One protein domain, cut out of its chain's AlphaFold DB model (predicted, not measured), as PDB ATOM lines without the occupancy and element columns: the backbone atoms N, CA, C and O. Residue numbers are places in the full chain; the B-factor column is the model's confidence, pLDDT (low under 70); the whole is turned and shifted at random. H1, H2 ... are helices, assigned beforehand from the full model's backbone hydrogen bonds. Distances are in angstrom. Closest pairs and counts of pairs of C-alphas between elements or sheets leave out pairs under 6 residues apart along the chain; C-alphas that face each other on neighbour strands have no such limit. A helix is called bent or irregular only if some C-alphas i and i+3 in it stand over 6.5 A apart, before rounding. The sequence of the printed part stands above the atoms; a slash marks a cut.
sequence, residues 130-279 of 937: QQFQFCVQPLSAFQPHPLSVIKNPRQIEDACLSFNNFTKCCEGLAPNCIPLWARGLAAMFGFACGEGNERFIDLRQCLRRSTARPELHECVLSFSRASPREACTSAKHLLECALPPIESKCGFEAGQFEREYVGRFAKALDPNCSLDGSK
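This is residues 130 to 279 of the 937 residues of the protein "Hypothetical protein" of Meloidogyne enterolobii (UniProt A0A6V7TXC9). The longest helix, H6, folds back on itself as arms H6a and H6b, the inner part of a curved row H5, H6a, H6b, H3; H4 crosses one end of the arms, the H1 and H2 hairpin lies beyond H3, and the long link of residues 141 to 152 comes as near as 4 A to the mean of all C-alphas and reaches out to 15 A from it. The 150 printed residues include six named helices, H1 to H6 in chain order, and no named strand: all helix. The whole is compact, radius of gyration of the C-alphas 14.8 A, spanning 44 by 32 by 26 A.

Find C-alpha 231 at (-47.056, -30.884, -30.912), where H6, residues 231 to 267, begins. By its hydrogen bonds it was assigned as one helix, but it is bent: C-alphas 249 and 252 are 9.2 A apart. Its arms are H6a, residues 231 to 249, 26.0 A, and H6b, residues 252 to 267, 21.9 A, ending at (-38.764, -28.061, -33.313). Look earlier for H5, 214 to 225; H4, 197 to 211; H3, 180 to 192; H2, 153 to 170, 24.5 A; and H1, 130 to 140.

Start at Cys 232 and Ala 266, the closest C-alphas of H6a and H6b, 5.0 A apart; the arms touch, opposite ways at a shallow tilt of 9 degrees. H5 and H6a form a hairpin, closest at C-alphas 223 and 234, 5.2 A. Residues 261 to 267 of H6b touch H3, closest at C-alphas 265 and 184, 4.3 A. H4 touches H6b about perpendicular, 82 degrees, closest at C-alphas 203 and 254, 6.3 A. H2 touches H3 at a steep tilt of 52 degrees, closest at C-alphas 163 and 189, 6.9 A. H1 and H2 form a hairpin, closest at C-alphas 135 and 166, 5.2 A. Every O i to N i+4 pair is within hydrogen-bond range in H3 and H6b; H1 has 5 of 7, H2 12 of 14, H4 9 of 11, H5 6 of 8, H6a 12 of 15.

The C-alphas farthest apart, Gln 130 and Lys 279, are 46.2 A apart. The printed part has no cut; the H1 to H2 link is long. Mean pLDDT of the printed part is 78.0; 22 residues are under 70, among them 225 to 231 and 276 to 279.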
ATOM      1  N   GLN A 130     -36.937 -45.709 -14.313       79.75
ATOM      2  CA  GLN A 130     -36.944 -45.188 -12.937       79.75
ATOM      3  C   GLN A 130     -35.896 -44.083 -12.736       79.75
ATOM      4  O   GLN A 130     -36.190 -43.076 -12.093       79.75
ATOM      5  N   GLN A 131     -34.705 -44.220 -13.327       81.12
ATOM      6  CA  GLN A 131     -33.673 -43.183 -13.311       81.12
ATOM      7  C   GLN A 131     -34.166 -41.904 -14.001       81.12
ATOM      8  O   GLN A 131     -34.047 -40.831 -13.417       81.12
ATOM      9  N   PHE A 132     -34.807 -41.995 -15.175       84.62
ATOM     10  CA  PHE A 132     -35.460 -40.841 -15.807       84.62
ATOM     11  C   PHE A 132     -36.498 -40.186 -14.877       84.62
ATOM     12  O   PHE A 132     -36.497 -38.964 -14.709       84.62
ATOM     13  N   GLN A 133     -37.361 -40.989 -14.242       81.00
ATOM     14  CA  GLN A 133     -38.386 -40.484 -13.325       81.00
ATOM     15  C   GLN A 133     -37.774 -39.776 -12.102       81.00
ATOM     16  O   GLN A 133     -38.302 -38.754 -11.664       81.00
ATOM     17  N   PHE A 134     -36.641 -40.263 -11.591       81.00
ATOM     18  CA  PHE A 134     -35.860 -39.591 -10.551       81.00
ATOM     19  C   PHE A 134     -35.245 -38.274 -11.056       81.00
ATOM     20  O   PHE A 134     -35.394 -37.246 -10.397       81.00
ATOM     21  N   CYS A 135     -34.625 -38.269 -12.241       84.38
ATOM     22  CA  CYS A 135     -34.002 -37.078 -12.827       84.38
ATOM     23  C   CYS A 135     -34.992 -35.924 -13.055       84.38
ATOM     24  O   CYS A 135     -34.641 -34.765 -12.847       84.38
ATOM     25  N   VAL A 136     -36.221 -36.218 -13.501       83.62
ATOM     26  CA  VAL A 136     -37.219 -35.187 -13.848       83.62
ATOM     27  C   VAL A 136     -38.003 -34.658 -12.638       83.62
ATOM     28  O   VAL A 136     -38.561 -33.562 -12.699       83.62
ATOM     29  N   GLN A 137     -38.030 -35.390 -11.518       78.88
ATOM     30  CA  GLN A 137     -38.840 -35.031 -10.350       78.88
ATOM     31  C   GLN A 137     -38.491 -33.644  -9.759       78.88
ATOM     32  O   GLN A 137     -39.429 -32.869  -9.555       78.88
ATOM     33  N   PRO A 138     -37.215 -33.239  -9.584       75.88
ATOM     34  CA  PRO A 138     -36.872 -31.890  -9.123       75.88
ATOM     35  C   PRO A 138     -37.323 -30.778 -10.079       75.88
ATOM     36  O   PRO A 138     -37.793 -29.739  -9.628       75.88
ATOM     37  N   LEU A 139     -37.228 -30.995 -11.398       77.25
ATOM     38  CA  LEU A 139     -37.653 -30.015 -12.402       77.25
ATOM     39  C   LEU A 139     -39.184 -29.866 -12.441       77.25
ATOM     40  O   LEU A 139     -39.696 -28.755 -12.564       77.25
ATOM     41  N   SER A 140     -39.922 -30.970 -12.273       75.00
ATOM     42  CA  SER A 140     -41.391 -30.957 -12.250       75.00
ATOM     43  C   SER A 140     -41.992 -30.139 -11.097       75.00
ATOM     44  O   SER A 140     -43.080 -29.589 -11.254       75.00
ATOM     45  N   ALA A 141     -41.275 -29.984  -9.975       71.62
ATOM     46  CA  ALA A 141     -41.749 -29.232  -8.809       71.62
ATOM     47  C   ALA A 141     -42.044 -27.750  -9.120       71.62
ATOM     48  O   ALA A 141     -42.978 -27.172  -8.561       71.62
ATOM     49  N   PHE A 142     -41.303 -27.159 -10.066       71.25
ATOM     50  CA  PHE A 142     -41.481 -25.772 -10.515       71.25
ATOM     51  C   PHE A 142     -42.704 -25.561 -11.419       71.25
ATOM     52  O   PHE A 142     -42.998 -24.417 -11.764       71.25
ATOM     53  N   GLN A 143     -43.417 -26.639 -11.778       70.44
ATOM     54  CA  GLN A 143     -44.611 -26.645 -12.632       70.44
ATOM     55  C   GLN A 143     -44.393 -25.873 -13.941       70.44
ATOM     56  O   GLN A 143     -44.790 -24.708 -14.057       70.44
ATOM     57  N   PRO A 144     -43.737 -26.508 -14.928       78.94
ATOM     58  CA  PRO A 144     -43.508 -25.891 -16.222       78.94
ATOM     59  C   PRO A 144     -44.820 -25.536 -16.920       78.94
ATOM     60  O   PRO A 144     -45.747 -26.347 -16.960       78.94
ATOM     61  N   HIS A 145     -44.878 -24.337 -17.489       83.75
ATOM     62  CA  HIS A 145     -46.073 -23.776 -18.105       83.75
ATOM     63  C   HIS A 145     -45.743 -23.273 -19.521       83.75
ATOM     64  O   HIS A 145     -44.749 -22.566 -19.688       83.75
ATOM     65  N   PRO A 146     -46.550 -23.584 -20.556       85.06
ATOM     66  CA  PRO A 146     -46.149 -23.433 -21.960       85.06
ATOM     67  C   PRO A 146     -46.099 -21.991 -22.492       85.06
ATOM     68  O   PRO A 146     -45.882 -21.810 -23.684       85.06
ATOM     69  N   LEU A 147     -46.299 -20.992 -21.627       87.62
ATOM     70  CA  LEU A 147     -46.204 -19.560 -21.936       87.62
ATOM     71  C   LEU A 147     -45.320 -18.844 -20.889       87.62
ATOM     72  O   LEU A 147     -44.136 -18.608 -21.097       87.62
ATOM     73  N   SER A 148     -45.835 -18.658 -19.665       84.56
ATOM     74  CA  SER A 148     -45.116 -18.095 -18.496       84.56
ATOM     75  C   SER A 148     -43.893 -18.888 -17.969       84.56
ATOM     76  O   SER A 148     -43.376 -18.550 -16.905       84.56
ATOM     77  N   VAL A 149     -43.412 -19.904 -18.692       86.75
ATOM     78  CA  VAL A 149     -42.289 -20.822 -18.400       86.75
ATOM     79  C   VAL A 149     -42.467 -21.719 -17.169       86.75
ATOM     80  O   VAL A 149     -42.316 -22.937 -17.268       86.75
ATOM     81  N   ILE A 150     -42.791 -21.145 -16.011       79.44
ATOM     82  CA  ILE A 150     -43.039 -21.830 -14.736       79.44
ATOM     83  C   ILE A 150     -44.135 -21.094 -13.958       79.44
ATOM     84  O   ILE A 150     -44.222 -19.866 -14.025       79.44
ATOM     85  N   LYS A 151     -44.918 -21.812 -13.143       67.94
ATOM     86  CA  LYS A 151     -46.021 -21.223 -12.354       67.94
ATOM     87  C   LYS A 151     -45.606 -20.016 -11.499       67.94
ATOM     88  O   LYS A 151     -46.384 -19.081 -11.291       67.94
ATOM     89  N   ASN A 152     -44.374 -20.012 -10.984       65.94
ATOM     90  CA  ASN A 152     -43.838 -18.901 -10.200       65.94
ATOM     91  C   ASN A 152     -42.535 -18.338 -10.798       65.94
ATOM     92  O   ASN A 152     -41.446 -18.719 -10.368       65.94
ATOM     93  N   PRO A 153     -42.606 -17.364 -11.725       70.50
ATOM     94  CA  PRO A 153     -41.433 -16.821 -12.416       70.50
ATOM     95  C   PRO A 153     -40.384 -16.100 -11.552       70.50
ATOM     96  O   PRO A 153     -39.336 -15.694 -12.058       70.50
ATOM     97  N   ARG A 154     -40.624 -15.929 -10.244       64.12
ATOM     98  CA  ARG A 154     -39.569 -15.534  -9.296       64.12
ATOM     99  C   ARG A 154     -38.518 -16.633  -9.101       64.12
ATOM    100  O   ARG A 154     -37.372 -16.306  -8.832       64.12
ATOM    101  N   GLN A 155     -38.891 -17.898  -9.288       72.75
ATOM    102  CA  GLN A 155     -38.047 -19.079  -9.067       72.75
ATOM    103  C   GLN A 155     -37.319 -19.547 -10.337       72.75
ATOM    104  O   GLN A 155     -36.863 -20.684 -10.394       72.75
ATOM    105  N   ILE A 156     -37.204 -18.704 -11.374       83.00
ATOM    106  CA  ILE A 156     -36.584 -19.112 -12.646       83.00
ATOM    107  C   ILE A 156     -35.107 -19.491 -12.478       83.00
ATOM    108  O   ILE A 156     -34.688 -20.509 -13.013       83.00
ATOM    109  N   GLU A 157     -34.354 -18.766 -11.644       77.75
ATOM    110  CA  GLU A 157     -32.965 -19.103 -11.277       77.75
ATOM    111  C   GLU A 157     -32.864 -20.545 -10.732       77.75
ATOM    112  O   GLU A 157     -31.976 -21.316 -11.104       77.75
ATOM    113  N   ASP A 158     -33.841 -20.936  -9.912       72.31
ATOM    114  CA  ASP A 158     -33.906 -22.223  -9.219       72.31
ATOM    115  C   ASP A 158     -34.371 -23.348 -10.155       72.31
ATOM    116  O   ASP A 158     -33.828 -24.457 -10.130       72.31
ATOM    117  N   ALA A 159     -35.340 -23.049 -11.026       79.50
ATOM    118  CA  ALA A 159     -35.805 -23.948 -12.074       79.50
ATOM    119  C   ALA A 159     -34.691 -24.218 -13.096       79.50
ATOM    120  O   ALA A 159     -34.518 -25.357 -13.519       79.50
ATOM    121  N   CYS A 160     -33.873 -23.215 -13.424       86.12
ATOM    122  CA  CYS A 160     -32.728 -23.346 -14.322       86.12
ATOM    123  C   CYS A 160     -31.563 -24.127 -13.702       86.12
ATOM    124  O   CYS A 160     -30.982 -24.991 -14.362       86.12
ATOM    125  N   LEU A 161     -31.260 -23.923 -12.414       85.25
ATOM    126  CA  LEU A 161     -30.364 -24.813 -11.661       85.25
ATOM    127  C   LEU A 161     -30.878 -26.262 -11.662       85.25
ATOM    128  O   LEU A 161     -30.109 -27.198 -11.881       85.25
ATOM    129  N   SER A 162     -32.183 -26.456 -11.476       82.00
ATOM    130  CA  SER A 162     -32.808 -27.785 -11.470       82.00
ATOM    131  C   SER A 162     -32.843 -28.428 -12.859       82.00
ATOM    132  O   SER A 162     -32.633 -29.632 -12.970       82.00
ATOM    133  N   PHE A 163     -33.013 -27.636 -13.919       89.62
ATOM    134  CA  PHE A 163     -32.906 -28.074 -15.308       89.62
ATOM    135  C   PHE A 163     -31.479 -28.517 -15.645       89.62
ATOM    136  O   PHE A 163     -31.293 -29.609 -16.170       89.62
ATOM    137  N   ASN A 164     -30.463 -27.744 -15.251       87.81
ATOM    138  CA  ASN A 164     -29.060 -28.127 -15.432       87.81
ATOM    139  C   ASN A 164     -28.717 -29.442 -14.707       87.81
ATOM    140  O   ASN A 164     -27.949 -30.255 -15.224       87.81
ATOM    141  N   ASN A 165     -29.303 -29.682 -13.529       86.31
ATOM    142  CA  ASN A 165     -29.159 -30.949 -12.808       86.31
ATOM    143  C   ASN A 165     -29.915 -32.104 -13.491       86.31
ATOM    144  O   ASN A 165     -29.375 -33.204 -13.588       86.31
ATOM    145  N   PHE A 166     -31.126 -31.857 -14.005       88.00
ATOM    146  CA  PHE A 166     -31.886 -32.812 -14.820       88.00
ATOM    147  C   PHE A 166     -31.103 -33.230 -16.074       88.00
ATOM    148  O   PHE A 166     -30.956 -34.425 -16.319       88.00
ATOM    149  N   THR A 167     -30.534 -32.274 -16.816       86.75
ATOM    150  CA  THR A 167     -29.742 -32.543 -18.025       86.75
ATOM    151  C   THR A 167     -28.562 -33.458 -17.714       86.75
ATOM    152  O   THR A 167     -28.467 -34.530 -18.306       86.75
ATOM    153  N   LYS A 168     -27.754 -33.122 -16.697       87.56
ATOM    154  CA  LYS A 168     -26.633 -33.960 -16.229       87.56
ATOM    155  C   LYS A 168     -27.067 -35.354 -15.775       87.56
ATOM    156  O   LYS A 168     -26.389 -36.338 -16.043       87.56
ATOM    157  N   CYS A 169     -28.214 -35.456 -15.108       86.44
ATOM    158  CA  CYS A 169     -28.780 -36.736 -14.679       86.44
ATOM    159  C   CYS A 169     -29.215 -37.615 -15.873       86.44
ATOM    160  O   CYS A 169     -29.157 -38.845 -15.795       86.44
ATOM    161  N   CYS A 170     -29.602 -36.995 -16.994       84.69
ATOM    162  CA  CYS A 170     -30.007 -37.671 -18.225       84.69
ATOM    163  C   CYS A 170     -28.873 -37.929 -19.237       84.69
ATOM    164  O   CYS A 170     -29.103 -38.687 -20.176       84.69
ATOM    165  N   GLU A 171     -27.664 -37.380 -19.061       80.81
ATOM    166  CA  GLU A 171     -26.521 -37.567 -19.985       80.81
ATOM    167  C   GLU A 171     -26.121 -39.045 -20.187       80.81
ATOM    168  O   GLU A 171     -25.590 -39.400 -21.237       80.81
ATOM    169  N   GLY A 172     -26.411 -39.918 -19.215       72.31
ATOM    170  CA  GLY A 172     -26.179 -41.368 -19.297       72.31
ATOM    171  C   GLY A 172     -27.378 -42.214 -19.752       72.31
ATOM    172  O   GLY A 172     -27.284 -43.440 -19.729       72.31
ATOM    173  N   LEU A 173     -28.515 -41.609 -20.115       81.81
ATOM    174  CA  LEU A 173     -29.722 -42.340 -20.524       81.81
ATOM    175  C   LEU A 173     -29.799 -42.507 -22.044       81.81
ATOM    176  O   LEU A 173     -29.605 -41.561 -22.807       81.81
ATOM    177  N   ALA A 174     -30.164 -43.711 -22.491       74.00
ATOM    178  CA  ALA A 174     -30.379 -43.985 -23.907       74.00
ATOM    179  C   ALA A 174     -31.521 -43.098 -24.465       74.00
ATOM    180  O   ALA A 174     -32.533 -42.907 -23.782       74.00
ATOM    181  N   PRO A 175     -31.426 -42.541 -25.692       67.81
ATOM    182  CA  PRO A 175     -32.387 -41.533 -26.158       67.81
ATOM    183  C   PRO A 175     -33.845 -42.014 -26.189       67.81
ATOM    184  O   PRO A 175     -34.763 -41.230 -25.952       67.81
ATOM    185  N   ASN A 176     -34.071 -43.298 -26.469       69.50
ATOM    186  CA  ASN A 176     -35.371 -43.979 -26.418       69.50
ATOM    187  C   ASN A 176     -36.003 -44.003 -25.009       69.50
ATOM    188  O   ASN A 176     -37.228 -44.034 -24.919       69.50
ATOM    189  N   CYS A 177     -35.215 -43.916 -23.931       74.69
ATOM    190  CA  CYS A 177     -35.722 -43.772 -22.562       74.69
ATOM    191  C   CYS A 177     -36.284 -42.378 -22.253       74.69
ATOM    192  O   CYS A 177     -37.128 -42.255 -21.368       74.69
ATOM    193  N   ILE A 178     -35.831 -41.326 -22.947       77.19
ATOM    194  CA  ILE A 178     -36.282 -39.950 -22.697       77.19
ATOM    195  C   ILE A 178     -37.558 -39.691 -23.518       77.19
ATOM    196  O   ILE A 178     -37.472 -39.546 -24.748       77.19
ATOM    197  N   PRO A 179     -38.746 -39.621 -22.881       77.44
ATOM    198  CA  PRO A 179     -40.013 -39.511 -23.589       77.44
ATOM    199  C   PRO A 179     -40.116 -38.173 -24.322       77.44
ATOM    200  O   PRO A 179     -39.616 -37.149 -23.861       77.44
ATOM    201  N   LEU A 180     -40.811 -38.178 -25.462       75.56
ATOM    202  CA  LEU A 180     -40.882 -37.033 -26.376       75.56
ATOM    203  C   LEU A 180     -41.248 -35.716 -25.673       75.56
ATOM    204  O   LEU A 180     -40.529 -34.732 -25.829       75.56
ATOM    205  N   TRP A 181     -42.293 -35.705 -24.836       78.38
ATOM    206  CA  TRP A 181     -42.715 -34.504 -24.099       78.38
ATOM    207  C   TRP A 181     -41.583 -33.889 -23.261       78.38
ATOM    208  O   TRP A 181     -41.460 -32.669 -23.210       78.38
ATOM    209  N   ALA A 182     -40.713 -34.714 -22.669       79.12
ATOM    210  CA  ALA A 182     -39.588 -34.258 -21.859       79.12
ATOM    211  C   ALA A 182     -38.445 -33.696 -22.716       79.12
ATOM    212  O   ALA A 182     -37.744 -32.796 -22.266       79.12
ATOM    213  N   ARG A 183     -38.285 -34.154 -23.967       81.56
ATOM    214  CA  ARG A 183     -37.356 -33.539 -24.934       81.56
ATOM    215  C   ARG A 183     -37.838 -32.157 -25.376       81.56
ATOM    216  O   ARG A 183     -37.051 -31.216 -25.387       81.56
ATOM    217  N   GLY A 184     -39.132 -32.029 -25.685       83.06
ATOM    218  CA  GLY A 184     -39.758 -30.738 -25.984       83.06
ATOM    219  C   GLY A 184     -39.608 -29.765 -24.814       83.06
ATOM    220  O   GLY A 184     -39.152 -28.637 -24.994       83.06
ATOM    221  N   LEU A 185     -39.898 -30.234 -23.599       83.06
ATOM    222  CA  LEU A 185     -39.727 -29.470 -22.366       83.06
ATOM    223  C   LEU A 185     -38.261 -29.075 -22.107       83.06
ATOM    224  O   LEU A 185     -37.985 -27.945 -21.710       83.06
ATOM    225  N   ALA A 186     -37.308 -29.972 -22.366       86.00
ATOM    226  CA  ALA A 186     -35.886 -29.675 -22.226       86.00
ATOM    227  C   ALA A 186     -35.414 -28.598 -23.215       86.00
ATOM    228  O   ALA A 186     -34.592 -27.760 -22.856       86.00
ATOM    229  N   ALA A 187     -35.961 -28.561 -24.434       87.88
ATOM    230  CA  ALA A 187     -35.678 -27.496 -25.394       87.88
ATOM    231  C   ALA A 187     -36.293 -26.146 -24.979       87.88
ATOM    232  O   ALA A 187     -35.663 -25.105 -25.171       87.88
ATOM    233  N   MET A 188     -37.481 -26.159 -24.361       88.75
ATOM    234  CA  MET A 188     -38.100 -24.971 -23.754       88.75
ATOM    235  C   MET A 188     -37.232 -24.394 -22.628       88.75
ATOM    236  O   MET A 188     -36.900 -23.210 -22.659       88.75
ATOM    237  N   PHE A 189     -36.808 -25.213 -21.659       89.12
ATOM    238  CA  PHE A 189     -35.913 -24.746 -20.592       89.12
ATOM    239  C   PHE A 189     -34.519 -24.376 -21.108       89.12
ATOM    240  O   PHE A 189     -33.974 -23.371 -20.670       89.12
ATOM    241  N   GLY A 190     -33.962 -25.102 -22.082       88.69
ATOM    242  CA  GLY A 190     -32.686 -24.742 -22.713       88.69
ATOM    243  C   GLY A 190     -32.697 -23.346 -23.346       88.69
ATOM    244  O   GLY A 190     -31.689 -22.646 -23.306       88.69
ATOM    245  N   PHE A 191     -33.850 -22.907 -23.861       92.25
ATOM    246  CA  PHE A 191     -34.067 -21.525 -24.284       92.25
ATOM    247  C   PHE A 191     -34.225 -20.573 -23.093       92.25
ATOM    248  O   PHE A 191     -33.432 -19.645 -22.935       92.25
ATOM    249  N   ALA A 192     -35.220 -20.811 -22.232       88.62
ATOM    250  CA  ALA A 192     -35.590 -19.894 -21.150       88.62
ATOM    251  C   ALA A 192     -34.506 -19.731 -20.066       88.62
ATOM    252  O   ALA A 192     -34.486 -18.715 -19.386       88.62
ATOM    253  N   CYS A 193     -33.589 -20.690 -19.935       88.75
ATOM    254  CA  CYS A 193     -32.425 -20.642 -19.046       88.75
ATOM    255  C   CYS A 193     -31.118 -20.246 -19.754       88.75
ATOM    256  O   CYS A 193     -30.082 -20.132 -19.100       88.75
ATOM    257  N   GLY A 194     -31.156 -20.070 -21.078       90.38
ATOM    258  CA  GLY A 194     -30.035 -19.657 -21.920       90.38
ATOM    259  C   GLY A 194     -30.312 -18.309 -22.587       90.38
ATOM    260  O   GLY A 194     -30.530 -17.305 -21.915       90.38
ATOM    261  N   GLU A 195     -30.338 -18.293 -23.922       87.81
ATOM    262  CA  GLU A 195     -30.559 -17.102 -24.772       87.81
ATOM    263  C   GLU A 195     -31.903 -16.363 -24.551       87.81
ATOM    264  O   GLU A 195     -32.089 -15.237 -25.019       87.81
ATOM    265  N   GLY A 196     -32.855 -16.988 -23.854       85.19
ATOM    266  CA  GLY A 196     -34.129 -16.389 -23.461       85.19
ATOM    267  C   GLY A 196     -34.144 -15.782 -22.051       85.19
ATOM    268  O   GLY A 196     -35.089 -15.065 -21.742       85.19
ATOM    269  N   ASN A 197     -33.144 -16.039 -21.197       84.69
ATOM    270  CA  ASN A 197     -33.261 -15.817 -19.748       84.69
ATOM    271  C   ASN A 197     -33.441 -14.345 -19.343       84.69
ATOM    272  O   ASN A 197     -34.403 -14.025 -18.655       84.69
ATOM    273  N   GLU A 198     -32.576 -13.430 -19.797       78.81
ATOM    274  CA  GLU A 198     -32.716 -12.003 -19.448       78.81
ATOM    275  C   GLU A 198     -34.027 -11.414 -20.007       78.81
ATOM    276  O   GLU A 198     -34.777 -10.776 -19.271       78.81
ATOM    277  N   ARG A 199     -34.388 -11.749 -21.259       83.44
ATOM    278  CA  ARG A 199     -35.688 -11.375 -21.852       83.44
ATOM    279  C   ARG A 199     -36.860 -11.892 -21.011       83.44
ATOM    280  O   ARG A 199     -37.804 -11.155 -20.749       83.44
ATOM    281  N   PHE A 200     -36.795 -13.131 -20.528       84.56
ATOM    282  CA  PHE A 200     -37.813 -13.669 -19.630       84.56
ATOM    283  C   PHE A 200     -37.842 -12.951 -18.274       84.56
ATOM    284  O   PHE A 200     -38.924 -12.677 -17.760       84.56
ATOM    285  N   ILE A 201     -36.690 -12.618 -17.686       76.75
ATOM    286  CA  ILE A 201     -36.596 -11.933 -16.384       76.75
ATOM    287  C   ILE A 201     -37.316 -10.574 -16.395       76.75
ATOM    288  O   ILE A 201     -37.918 -10.215 -15.374       76.75
ATOM    289  N   ASP A 202     -37.335  -9.881 -17.534       76.62
ATOM    290  CA  ASP A 202     -38.103  -8.647 -17.730       76.62
ATOM    291  C   ASP A 202     -39.580  -8.919 -18.090       76.62
ATOM    292  O   ASP A 202     -40.492  -8.349 -17.485       76.62
ATOM    293  N   LEU A 203     -39.857  -9.841 -19.021       82.56
ATOM    294  CA  LEU A 203     -41.213 -10.110 -19.530       82.56
ATOM    295  C   LEU A 203     -42.130 -10.872 -18.555       82.56
ATOM    296  O   LEU A 203     -43.357 -10.715 -18.590       82.56
ATOM    297  N   ARG A 204     -41.559 -11.707 -17.678       77.44
ATOM    298  CA  ARG A 204     -42.251 -12.724 -16.858       77.44
ATOM    299  C   ARG A 204     -43.478 -12.241 -16.094       77.44
ATOM    300  O   ARG A 204     -44.446 -12.986 -15.947       77.44
ATOM    301  N   GLN A 205     -43.450 -11.009 -15.590       67.50
ATOM    302  CA  GLN A 205     -44.568 -10.437 -14.841       67.50
ATOM    303  C   GLN A 205     -45.778 -10.224 -15.746       67.50
ATOM    304  O   GLN A 205     -46.900 -10.553 -15.367       67.50
ATOM    305  N   CYS A 206     -45.554  -9.687 -16.947       75.62
ATOM    306  CA  CYS A 206     -46.623  -9.419 -17.893       75.62
ATOM    307  C   CYS A 206     -47.144 -10.707 -18.537       75.62
ATOM    308  O   CYS A 206     -48.361 -10.866 -18.668       75.62
ATOM    309  N   LEU A 207     -46.255 -11.667 -18.825       80.12
ATOM    310  CA  LEU A 207     -46.657 -13.009 -19.246       80.12
ATOM    311  C   LEU A 207     -47.567 -13.651 -18.186       80.12
ATOM    312  O   LEU A 207     -48.706 -13.978 -18.505       80.12
ATOM    313  N   ARG A 208     -47.167 -13.692 -16.903       75.94
ATOM    314  CA  ARG A 208     -48.013 -14.211 -15.804       75.94
ATOM    315  C   ARG A 208     -49.358 -13.478 -15.662       75.94
ATOM    316  O   ARG A 208     -50.392 -14.119 -15.509       75.94
ATOM    317  N   ARG A 209     -49.372 -12.139 -15.746       70.19
ATOM    318  CA  ARG A 209     -50.602 -11.304 -15.739       70.19
ATOM    319  C   ARG A 209     -51.507 -11.528 -16.963       70.19
ATOM    320  O   ARG A 209     -52.653 -11.063 -16.980       70.19
ATOM    321  N   SER A 210     -50.985 -12.168 -18.007       77.75
ATOM    322  CA  SER A 210     -51.725 -12.524 -19.215       77.75
ATOM    323  C   SER A 210     -52.212 -13.970 -19.141       77.75
ATOM    324  O   SER A 210     -53.411 -14.188 -19.282       77.75
ATOM    325  N   THR A 211     -51.342 -14.939 -18.840       75.38
ATOM    326  CA  THR A 211     -51.694 -16.372 -18.766       75.38
ATOM    327  C   THR A 211     -52.763 -16.669 -17.719       75.38
ATOM    328  O   THR A 211     -53.641 -17.484 -17.979       75.38
ATOM    329  N   ALA A 212     -52.769 -15.938 -16.599       68.19
ATOM    330  CA  ALA A 212     -53.800 -16.026 -15.563       68.19
ATOM    331  C   ALA A 212     -55.194 -15.500 -15.991       68.19
ATOM    332  O   ALA A 212     -56.109 -15.436 -15.176       68.19
ATOM    333  N   ARG A 213     -55.391 -15.074 -17.247       65.62
ATOM    334  CA  ARG A 213     -56.704 -14.619 -17.740       65.62
ATOM    335  C   ARG A 213     -57.515 -15.792 -18.298       65.62
ATOM    336  O   ARG A 213     -56.970 -16.600 -19.053       65.62
ATOM    337  N   PRO A 214     -58.843 -15.837 -18.069       60.38
ATOM    338  CA  PRO A 214     -59.697 -16.912 -18.580       60.38
ATOM    339  C   PRO A 214     -59.718 -16.999 -20.117       60.38
ATOM    340  O   PRO A 214     -59.983 -18.071 -20.650       60.38
ATOM    341  N   GLU A 215     -59.388 -15.900 -20.810       68.25
ATOM    342  CA  GLU A 215     -59.175 -15.813 -22.266       68.25
ATOM    343  C   GLU A 215     -58.050 -16.740 -22.769       68.25
ATOM    344  O   GLU A 215     -58.123 -17.255 -23.878       68.25
ATOM    345  N   LEU A 216     -56.998 -16.925 -21.965       75.44
ATOM    346  CA  LEU A 216     -55.770 -17.646 -22.327       75.44
ATOM    347  C   LEU A 216     -55.737 -19.070 -21.755       75.44
ATOM    348  O   LEU A 216     -55.181 -19.979 -22.373       75.44
ATOM    349  N   HIS A 217     -56.390 -19.279 -20.610       70.00
ATOM    350  CA  HIS A 217     -56.477 -20.565 -19.915       70.00
ATOM    351  C   HIS A 217     -57.050 -21.702 -20.792       70.00
ATOM    352  O   HIS A 217     -56.568 -22.831 -20.725       70.00
ATOM    353  N   GLU A 218     -58.035 -21.430 -21.660       71.12
ATOM    354  CA  GLU A 218     -58.583 -22.442 -22.586       71.12
ATOM    355  C   GLU A 218     -57.556 -22.900 -23.638       71.12
ATOM    356  O   GLU A 218     -57.492 -24.079 -23.991       71.12
ATOM    357  N   CYS A 219     -56.693 -21.993 -24.093       77.06
ATOM    358  CA  CYS A 219     -55.681 -22.287 -25.103       77.06
ATOM    359  C   CYS A 219     -54.479 -23.038 -24.515       77.06
ATOM    360  O   CYS A 219     -53.954 -23.947 -25.161       77.06
ATOM    361  N   VAL A 220     -54.117 -22.752 -23.258       80.19
ATOM    362  CA  VAL A 220     -53.174 -23.574 -22.481       80.19
ATOM    363  C   VAL A 220     -53.749 -24.976 -22.233       80.19
ATOM    364  O   VAL A 220     -53.079 -25.961 -22.535       80.19
ATOM    365  N   LEU A 221     -55.007 -25.092 -21.784       71.00
ATOM    366  CA  LEU A 221     -55.711 -26.379 -21.643       71.00
ATOM    367  C   LEU A 221     -55.709 -27.193 -22.944       71.00
ATOM    368  O   LEU A 221     -55.481 -28.402 -22.920       71.00
ATOM    369  N   SER A 222     -55.976 -26.543 -24.079       72.06
ATOM    370  CA  SER A 222     -55.975 -27.168 -25.406       72.06
ATOM    371  C   SER A 222     -54.589 -27.719 -25.768       72.06
ATOM    372  O   SER A 222     -54.472 -28.876 -26.175       72.06
ATOM    373  N   PHE A 223     -53.532 -26.932 -25.541       79.50
ATOM    374  CA  PHE A 223     -52.148 -27.350 -25.760       79.50
ATOM    375  C   PHE A 223     -51.740 -28.524 -24.859       79.50
ATOM    376  O   PHE A 223     -51.269 -29.545 -25.359       79.50
ATOM    377  N   SER A 224     -51.971 -28.414 -23.548       71.94
ATOM    378  CA  SER A 224     -51.555 -29.403 -22.541       71.94
ATOM    379  C   SER A 224     -52.319 -30.733 -22.611       71.94
ATOM    380  O   SER A 224     -51.894 -31.718 -22.008       71.94
ATOM    381  N   ARG A 225     -53.435 -30.785 -23.354       67.94
ATOM    382  CA  ARG A 225     -54.195 -32.012 -23.658       67.94
ATOM    383  C   ARG A 225     -53.799 -32.673 -24.989       67.94
ATOM    384  O   ARG A 225     -54.213 -33.806 -25.231       67.94
ATOM    385  N   ALA A 226     -53.043 -31.998 -25.856       62.12
ATOM    386  CA  ALA A 226     -52.652 -32.529 -27.163       62.12
ATOM    387  C   ALA A 226     -51.598 -33.644 -27.046       62.12
ATOM    388  O   ALA A 226     -50.772 -33.645 -26.131       62.12
ATOM    389  N   SER A 227     -51.575 -34.597 -27.987       66.00
ATOM    390  CA  SER A 227     -50.540 -35.635 -27.948       66.00
ATOM    391  C   SER A 227     -49.167 -35.074 -28.360       66.00
ATOM    392  O   SER A 227     -49.090 -34.201 -29.228       66.00
ATOM    393  N   PRO A 228     -48.041 -35.630 -27.863       59.28
ATOM    394  CA  PRO A 228     -46.700 -35.230 -28.310       59.28
ATOM    395  C   PRO A 228     -46.425 -35.444 -29.811       59.28
ATOM    396  O   PRO A 228     -45.401 -34.989 -30.309       59.28
ATOM    397  N   ARG A 229     -47.316 -36.140 -30.538       65.75
ATOM    398  CA  ARG A 229     -47.266 -36.317 -32.001       65.75
ATOM    399  C   ARG A 229     -47.988 -35.203 -32.768       65.75
ATOM    400  O   ARG A 229     -47.771 -35.054 -33.964       65.75
ATOM    401  N   GLU A 230     -48.827 -34.426 -32.090       69.44
ATOM    402  CA  GLU A 230     -49.556 -33.270 -32.634       69.44
ATOM    403  C   GLU A 230     -48.897 -31.940 -32.235       69.44
ATOM    404  O   GLU A 230     -49.393 -30.877 -32.597       69.44
ATOM    405  N   ALA A 231     -47.756 -32.002 -31.537       69.62
ATOM    406  CA  ALA A 231     -47.056 -30.884 -30.912       69.62
ATOM    407  C   ALA A 231     -46.836 -29.659 -31.812       69.62
ATOM    408  O   ALA A 231     -46.976 -28.538 -31.340       69.62
ATOM    409  N   CYS A 232     -46.532 -29.839 -33.102       78.44
ATOM    410  CA  CYS A 232     -46.398 -28.718 -34.041       78.44
ATOM    411  C   CYS A 232     -47.739 -27.991 -34.280       78.44
ATOM    412  O   CYS A 232     -47.797 -26.763 -34.327       78.44
ATOM    413  N   THR A 233     -48.839 -28.743 -34.374       76.81
ATOM    414  CA  THR A 233     -50.193 -28.205 -34.565       76.81
ATOM    415  C   THR A 233     -50.728 -27.569 -33.284       76.81
ATOM    416  O   THR A 233     -51.313 -26.491 -33.348       76.81
ATOM    417  N   SER A 234     -50.508 -28.189 -32.116       79.94
ATOM    418  CA  SER A 234     -50.926 -27.604 -30.837       79.94
ATOM    419  C   SER A 234     -50.101 -26.368 -30.478       79.94
ATOM    420  O   SER A 234     -50.681 -25.378 -30.049       79.94
ATOM    421  N   ALA A 235     -48.786 -26.370 -30.729       82.88
ATOM    422  CA  ALA A 235     -47.925 -25.192 -30.608       82.88
ATOM    423  C   ALA A 235     -48.408 -24.033 -31.492       82.88
ATOM    424  O   ALA A 235     -48.511 -22.899 -31.025       82.88
ATOM    425  N   LYS A 236     -48.765 -24.320 -32.752       83.25
ATOM    426  CA  LYS A 236     -49.340 -23.316 -33.650       83.25
ATOM    427  C   LYS A 236     -50.672 -22.767 -33.120       83.25
ATOM    428  O   LYS A 236     -50.816 -21.554 -33.046       83.25
ATOM    429  N   HIS A 237     -51.599 -23.626 -32.696       81.44
ATOM    430  CA  HIS A 237     -52.894 -23.202 -32.145       81.44
ATOM    431  C   HIS A 237     -52.753 -22.396 -30.838       81.44
ATOM    432  O   HIS A 237     -53.438 -21.391 -30.651       81.44
ATOM    433  N   LEU A 238     -51.824 -22.796 -29.958       85.44
ATOM    434  CA  LEU A 238     -51.475 -22.052 -28.746       85.44
ATOM    435  C   LEU A 238     -51.027 -20.632 -29.102       85.44
ATOM    436  O   LEU A 238     -51.567 -19.683 -28.551       85.44
ATOM    437  N   LEU A 239     -50.094 -20.482 -30.046       85.81
ATOM    438  CA  LEU A 239     -49.600 -19.174 -30.482       85.81
ATOM    439  C   LEU A 239     -50.667 -18.346 -31.216       85.81
ATOM    440  O   LEU A 239     -50.785 -17.154 -30.953       85.81
ATOM    441  N   GLU A 240     -51.474 -18.951 -32.092       82.81
ATOM    442  CA  GLU A 240     -52.562 -18.260 -32.806       82.81
ATOM    443  C   GLU A 240     -53.603 -17.671 -31.841       82.81
ATOM    444  O   GLU A 240     -54.075 -16.554 -32.058       82.81
ATOM    445  N   CYS A 241     -53.907 -18.370 -30.743       83.81
ATOM    446  CA  CYS A 241     -54.739 -17.836 -29.666       83.81
ATOM    447  C   CYS A 241     -53.993 -16.842 -28.760       83.81
ATOM    448  O   CYS A 241     -54.548 -15.804 -28.396       83.81
ATOM    449  N   ALA A 242     -52.757 -17.155 -28.356       84.50
ATOM    450  CA  ALA A 242     -52.099 -16.470 -27.250       84.50
ATOM    451  C   ALA A 242     -51.338 -15.202 -27.645       84.50
ATOM    452  O   ALA A 242     -51.262 -14.267 -26.847       84.50
ATOM    453  N   LEU A 243     -50.813 -15.121 -28.869       85.69
ATOM    454  CA  LEU A 243     -50.045 -13.958 -29.310       85.69
ATOM    455  C   LEU A 243     -50.880 -12.665 -29.350       85.69
ATOM    456  O   LEU A 243     -50.406 -11.680 -28.788       85.69
ATOM    457  N   PRO A 244     -52.116 -12.613 -29.893       83.31
ATOM    458  CA  PRO A 244     -52.900 -11.376 -29.900       83.31
ATOM    459  C   PRO A 244     -53.169 -10.766 -28.504       83.31
ATOM    460  O   PRO A 244     -52.938  -9.562 -28.336       83.31
ATOM    461  N   PRO A 245     -53.609 -11.519 -27.469       75.81
ATOM    462  CA  PRO A 245     -53.760 -10.974 -26.122       75.81
ATOM    463  C   PRO A 245     -52.427 -10.731 -25.401       75.81
ATOM    464  O   PRO A 245     -52.419  -9.894 -24.503       75.81
ATOM    465  N   ILE A 246     -51.324 -11.404 -25.753       80.81
ATOM    466  CA  ILE A 246     -50.003 -11.142 -25.153       80.81
ATOM    467  C   ILE A 246     -49.359  -9.894 -25.767       80.81
ATOM    468  O   ILE A 246     -49.004  -8.978 -25.030       80.81
ATOM    469  N   GLU A 247     -49.272  -9.775 -27.093       84.56
ATOM    470  CA  GLU A 247     -48.655  -8.618 -27.764       84.56
ATOM    471  C   GLU A 247     -49.381  -7.303 -27.453       84.56
ATOM    472  O   GLU A 247     -48.739  -6.270 -27.259       84.56
ATOM    473  N   SER A 248     -50.712  -7.335 -27.328       72.69
ATOM    474  CA  SER A 248     -51.515  -6.154 -26.977       72.69
ATOM    475  C   SER A 248     -51.405  -5.715 -25.510       72.69
ATOM    476  O   SER A 248     -51.753  -4.577 -25.199       72.69
ATOM    477  N   LYS A 249     -50.929  -6.586 -24.606       75.00
ATOM    478  CA  LYS A 249     -50.825  -6.317 -23.155       75.00
ATOM    479  C   LYS A 249     -49.373  -6.187 -22.674       75.00
ATOM    480  O   LYS A 249     -49.123  -5.464 -21.715       75.00
ATOM    481  N   CYS A 250     -48.439  -6.851 -23.354       71.44
ATOM    482  CA  CYS A 250     -47.026  -6.993 -22.986       71.44
ATOM    483  C   CYS A 250     -46.047  -6.559 -24.090       71.44
ATOM    484  O   CYS A 250     -44.836  -6.618 -23.889       71.44
ATOM    485  N   GLY A 251     -46.550  -6.105 -25.240       69.50
ATOM    486  CA  GLY A 251     -45.738  -5.630 -26.356       69.50
ATOM    487  C   GLY A 251     -45.225  -6.739 -27.278       69.50
ATOM    488  O   GLY A 251     -45.285  -7.931 -26.986       69.50
ATOM    489  N   PHE A 252     -44.695  -6.319 -28.427       71.38
ATOM    490  CA  PHE A 252     -44.198  -7.203 -29.486       71.38
ATOM    491  C   PHE A 252     -43.059  -8.129 -29.031       71.38
ATOM    492  O   PHE A 252     -42.968  -9.265 -29.490       71.38
ATOM    493  N   GLU A 253     -42.214  -7.672 -28.104       73.69
ATOM    494  CA  GLU A 253     -41.107  -8.462 -27.552       73.69
ATOM    495  C   GLU A 253     -41.601  -9.677 -26.751       73.69
ATOM    496  O   GLU A 253     -41.043 -10.764 -26.888       73.69
ATOM    497  N   ALA A 254     -42.719  -9.540 -26.025       80.69
ATOM    498  CA  ALA A 254     -43.400 -10.668 -25.394       80.69
ATOM    499  C   ALA A 254     -43.878 -11.695 -26.433       80.69
ATOM    500  O   ALA A 254     -43.674 -12.894 -26.266       80.69
ATOM    501  N   GLY A 255     -44.454 -11.225 -27.545       78.38
ATOM    502  CA  GLY A 255     -44.870 -12.091 -28.648       78.38
ATOM    503  C   GLY A 255     -43.709 -12.805 -29.345       78.38
ATOM    504  O   GLY A 255     -43.864 -13.954 -29.755       78.38
ATOM    505  N   GLN A 256     -42.538 -12.167 -29.462       80.56
ATOM    506  CA  GLN A 256     -41.339 -12.831 -29.985       80.56
ATOM    507  C   GLN A 256     -40.789 -13.873 -29.015       80.56
ATOM    508  O   GLN A 256     -40.526 -14.997 -29.437       80.56
ATOM    509  N   PHE A 257     -40.695 -13.543 -27.723       89.50
ATOM    510  CA  PHE A 257     -40.287 -14.505 -26.702       89.50
ATOM    511  C   PHE A 257     -41.161 -15.765 -26.742       89.50
ATOM    512  O   PHE A 257     -40.625 -16.867 -26.794       89.50
ATOM    513  N   GLU A 258     -42.488 -15.615 -26.804       91.19
ATOM    514  CA  GLU A 258     -43.416 -16.752 -26.873       91.19
ATOM    515  C   GLU A 258     -43.270 -17.555 -28.179       91.19
ATOM    516  O   GLU A 258     -43.234 -18.788 -28.147       91.19
ATOM    517  N   ARG A 259     -43.107 -16.887 -29.334       87.06
ATOM    518  CA  ARG A 259     -42.822 -17.555 -30.622       87.06
ATOM    519  C   ARG A 259     -41.542 -18.386 -30.574       87.06
ATOM    520  O   ARG A 259     -41.528 -19.510 -31.077       87.06
ATOM    521  N   GLU A 260     -40.478 -17.857 -29.980       87.12
ATOM    522  CA  GLU A 260     -39.208 -18.566 -29.822       87.12
ATOM    523  C   GLU A 260     -39.332 -19.716 -28.809       87.12
ATOM    524  O   GLU A 260     -38.968 -20.850 -29.125       87.12
ATOM    525  N   TYR A 261     -39.912 -19.462 -27.634       92.81
ATOM    526  CA  TYR A 261     -40.073 -20.421 -26.537       92.81
ATOM    527  C   TYR A 261     -40.915 -21.642 -26.944       92.81
ATOM    528  O   TYR A 261     -40.455 -22.785 -26.861       92.81
ATOM    529  N   VAL A 262     -42.113 -21.411 -27.492       90.62
ATOM    530  CA  VAL A 262     -42.990 -22.469 -28.023       90.62
ATOM    531  C   VAL A 262     -42.412 -23.071 -29.318       90.62
ATOM    532  O   VAL A 262     -42.551 -24.269 -29.576       90.62
ATOM    533  N   GLY A 263     -41.671 -22.286 -30.107       85.25
ATOM    534  CA  GLY A 263     -40.921 -22.766 -31.270       85.25
ATOM    535  C   GLY A 263     -39.847 -23.799 -30.927       85.25
ATOM    536  O   GLY A 263     -39.654 -24.756 -31.682       85.25
ATOM    537  N   ARG A 264     -39.184 -23.659 -29.773       89.88
ATOM    538  CA  ARG A 264     -38.173 -24.610 -29.280       89.88
ATOM    539  C   ARG A 264     -38.811 -25.945 -28.874       89.88
ATOM    540  O   ARG A 264     -38.262 -26.986 -29.231       89.88
ATOM    541  N   PHE A 265     -39.999 -25.931 -28.256       88.12
ATOM    542  CA  PHE A 265     -40.799 -27.144 -28.007       88.12
ATOM    543  C   PHE A 265     -41.113 -27.895 -29.305       88.12
ATOM    544  O   PHE A 265     -40.826 -29.085 -29.435       88.12
ATOM    545  N   ALA A 266     -41.691 -27.183 -30.276       85.69
ATOM    546  CA  ALA A 266     -42.182 -27.784 -31.506       85.69
ATOM    547  C   ALA A 266     -41.043 -28.358 -32.365       85.69
ATOM    548  O   ALA A 266     -41.136 -29.502 -32.809       85.69
ATOM    549  N   LYS A 267     -39.935 -27.621 -32.528       84.38
ATOM    550  CA  LYS A 267     -38.764 -28.061 -33.313       84.38
ATOM    551  C   LYS A 267     -37.997 -29.227 -32.678       84.38
ATOM    552  O   LYS A 267     -37.375 -30.004 -33.396       84.38
ATOM    553  N   ALA A 268     -38.063 -29.394 -31.355       84.25
ATOM    554  CA  ALA A 268     -37.486 -30.550 -30.659       84.25
ATOM    555  C   ALA A 268     -38.323 -31.841 -30.797       84.25
ATOM    556  O   ALA A 268     -37.854 -32.923 -30.433       84.25
ATOM    557  N   LEU A 269     -39.551 -31.731 -31.316       81.56
ATOM    558  CA  LEU A 269     -40.494 -32.833 -31.521       81.56
ATOM    559  C   LEU A 269     -40.702 -33.161 -33.007       81.56
ATOM    560  O   LEU A 269     -40.733 -34.335 -33.371       81.56
ATOM    561  N   ASP A 270     -40.774 -32.139 -33.859       79.69
ATOM    562  CA  ASP A 270     -40.695 -32.238 -35.317       79.69
ATOM    563  C   ASP A 270     -39.730 -31.159 -35.846       79.69
ATOM    564  O   ASP A 270     -40.100 -29.981 -35.904       79.69
ATOM    565  N   PRO A 271     -38.504 -31.529 -36.265       77.56
ATOM    566  CA  PRO A 271     -37.521 -30.587 -36.805       77.56
ATOM    567  C   PRO A 271     -37.984 -29.798 -38.039       77.56
ATOM    568  O   PRO A 271     -37.384 -28.774 -38.357       77.56
ATOM    569  N   ASN A 272     -39.041 -30.244 -38.729       75.44
ATOM    570  CA  ASN A 272     -39.608 -29.564 -39.898       75.44
ATOM    571  C   ASN A 272     -40.714 -28.560 -39.525       75.44
ATOM    572  O   ASN A 272     -41.279 -27.912 -40.407       75.44
ATOM    573  N   CYS A 273     -41.052 -28.427 -38.239       74.94
ATOM    574  CA  CYS A 273     -42.102 -27.523 -37.792       74.94
ATOM    575  C   CYS A 273     -41.702 -26.044 -37.955       74.94
ATOM    576  O   CYS A 273     -40.728 -25.573 -37.359       74.94
ATOM    577  N   SER A 274     -42.509 -25.285 -38.705       75.00
ATOM    578  CA  SER A 274     -42.470 -23.817 -38.735       75.00
ATOM    579  C   SER A 274     -43.714 -23.249 -38.051       75.00
ATOM    580  O   SER A 274     -44.838 -23.682 -38.315       75.00
ATOM    581  N   LEU A 275     -43.490 -22.265 -37.177       70.25
ATOM    582  CA  LEU A 275     -44.525 -21.512 -36.461       70.25
ATOM    583  C   LEU A 275     -44.607 -20.050 -36.948       70.25
ATOM    584  O   LEU A 275     -45.213 -19.212 -36.282       70.25
ATOM    585  N   ASP A 276     -44.003 -19.731 -38.099       50.66
ATOM    586  CA  ASP A 276     -43.887 -18.370 -38.640       50.66
ATOM    587  C   ASP A 276     -45.220 -17.875 -39.234       50.66
ATOM    588  O   ASP A 276     -45.444 -17.834 -40.445       50.66
ATOM    589  N   GLY A 277     -46.156 -17.527 -38.353       42.66
ATOM    590  CA  GLY A 277     -47.495 -17.076 -38.714       42.66
ATOM    591  C   GLY A 277     -47.589 -15.572 -38.966       42.66
ATOM    592  O   GLY A 277     -47.856 -14.820 -38.033       42.66
ATOM    593  N   SER A 278     -47.479 -15.125 -40.226       32.81
ATOM    594  CA  SER A 278     -48.119 -13.868 -40.673       32.81
ATOM    595  C   SER A 278     -48.214 -13.680 -42.194       32.81
ATOM    596  O   SER A 278     -47.379 -13.016 -42.808       32.81
ATOM    597  N   LYS A 279     -49.335 -14.135 -42.775       26.95
ATOM    598  CA  LYS A 279     -50.275 -13.243 -43.494       26.95
ATOM    599  C   LYS A 279     -51.625 -13.923 -43.778       26.95
ATOM    600  O   LYS A 279     -51.959 -14.246 -44.911       26.95
TER     601      LYS A 279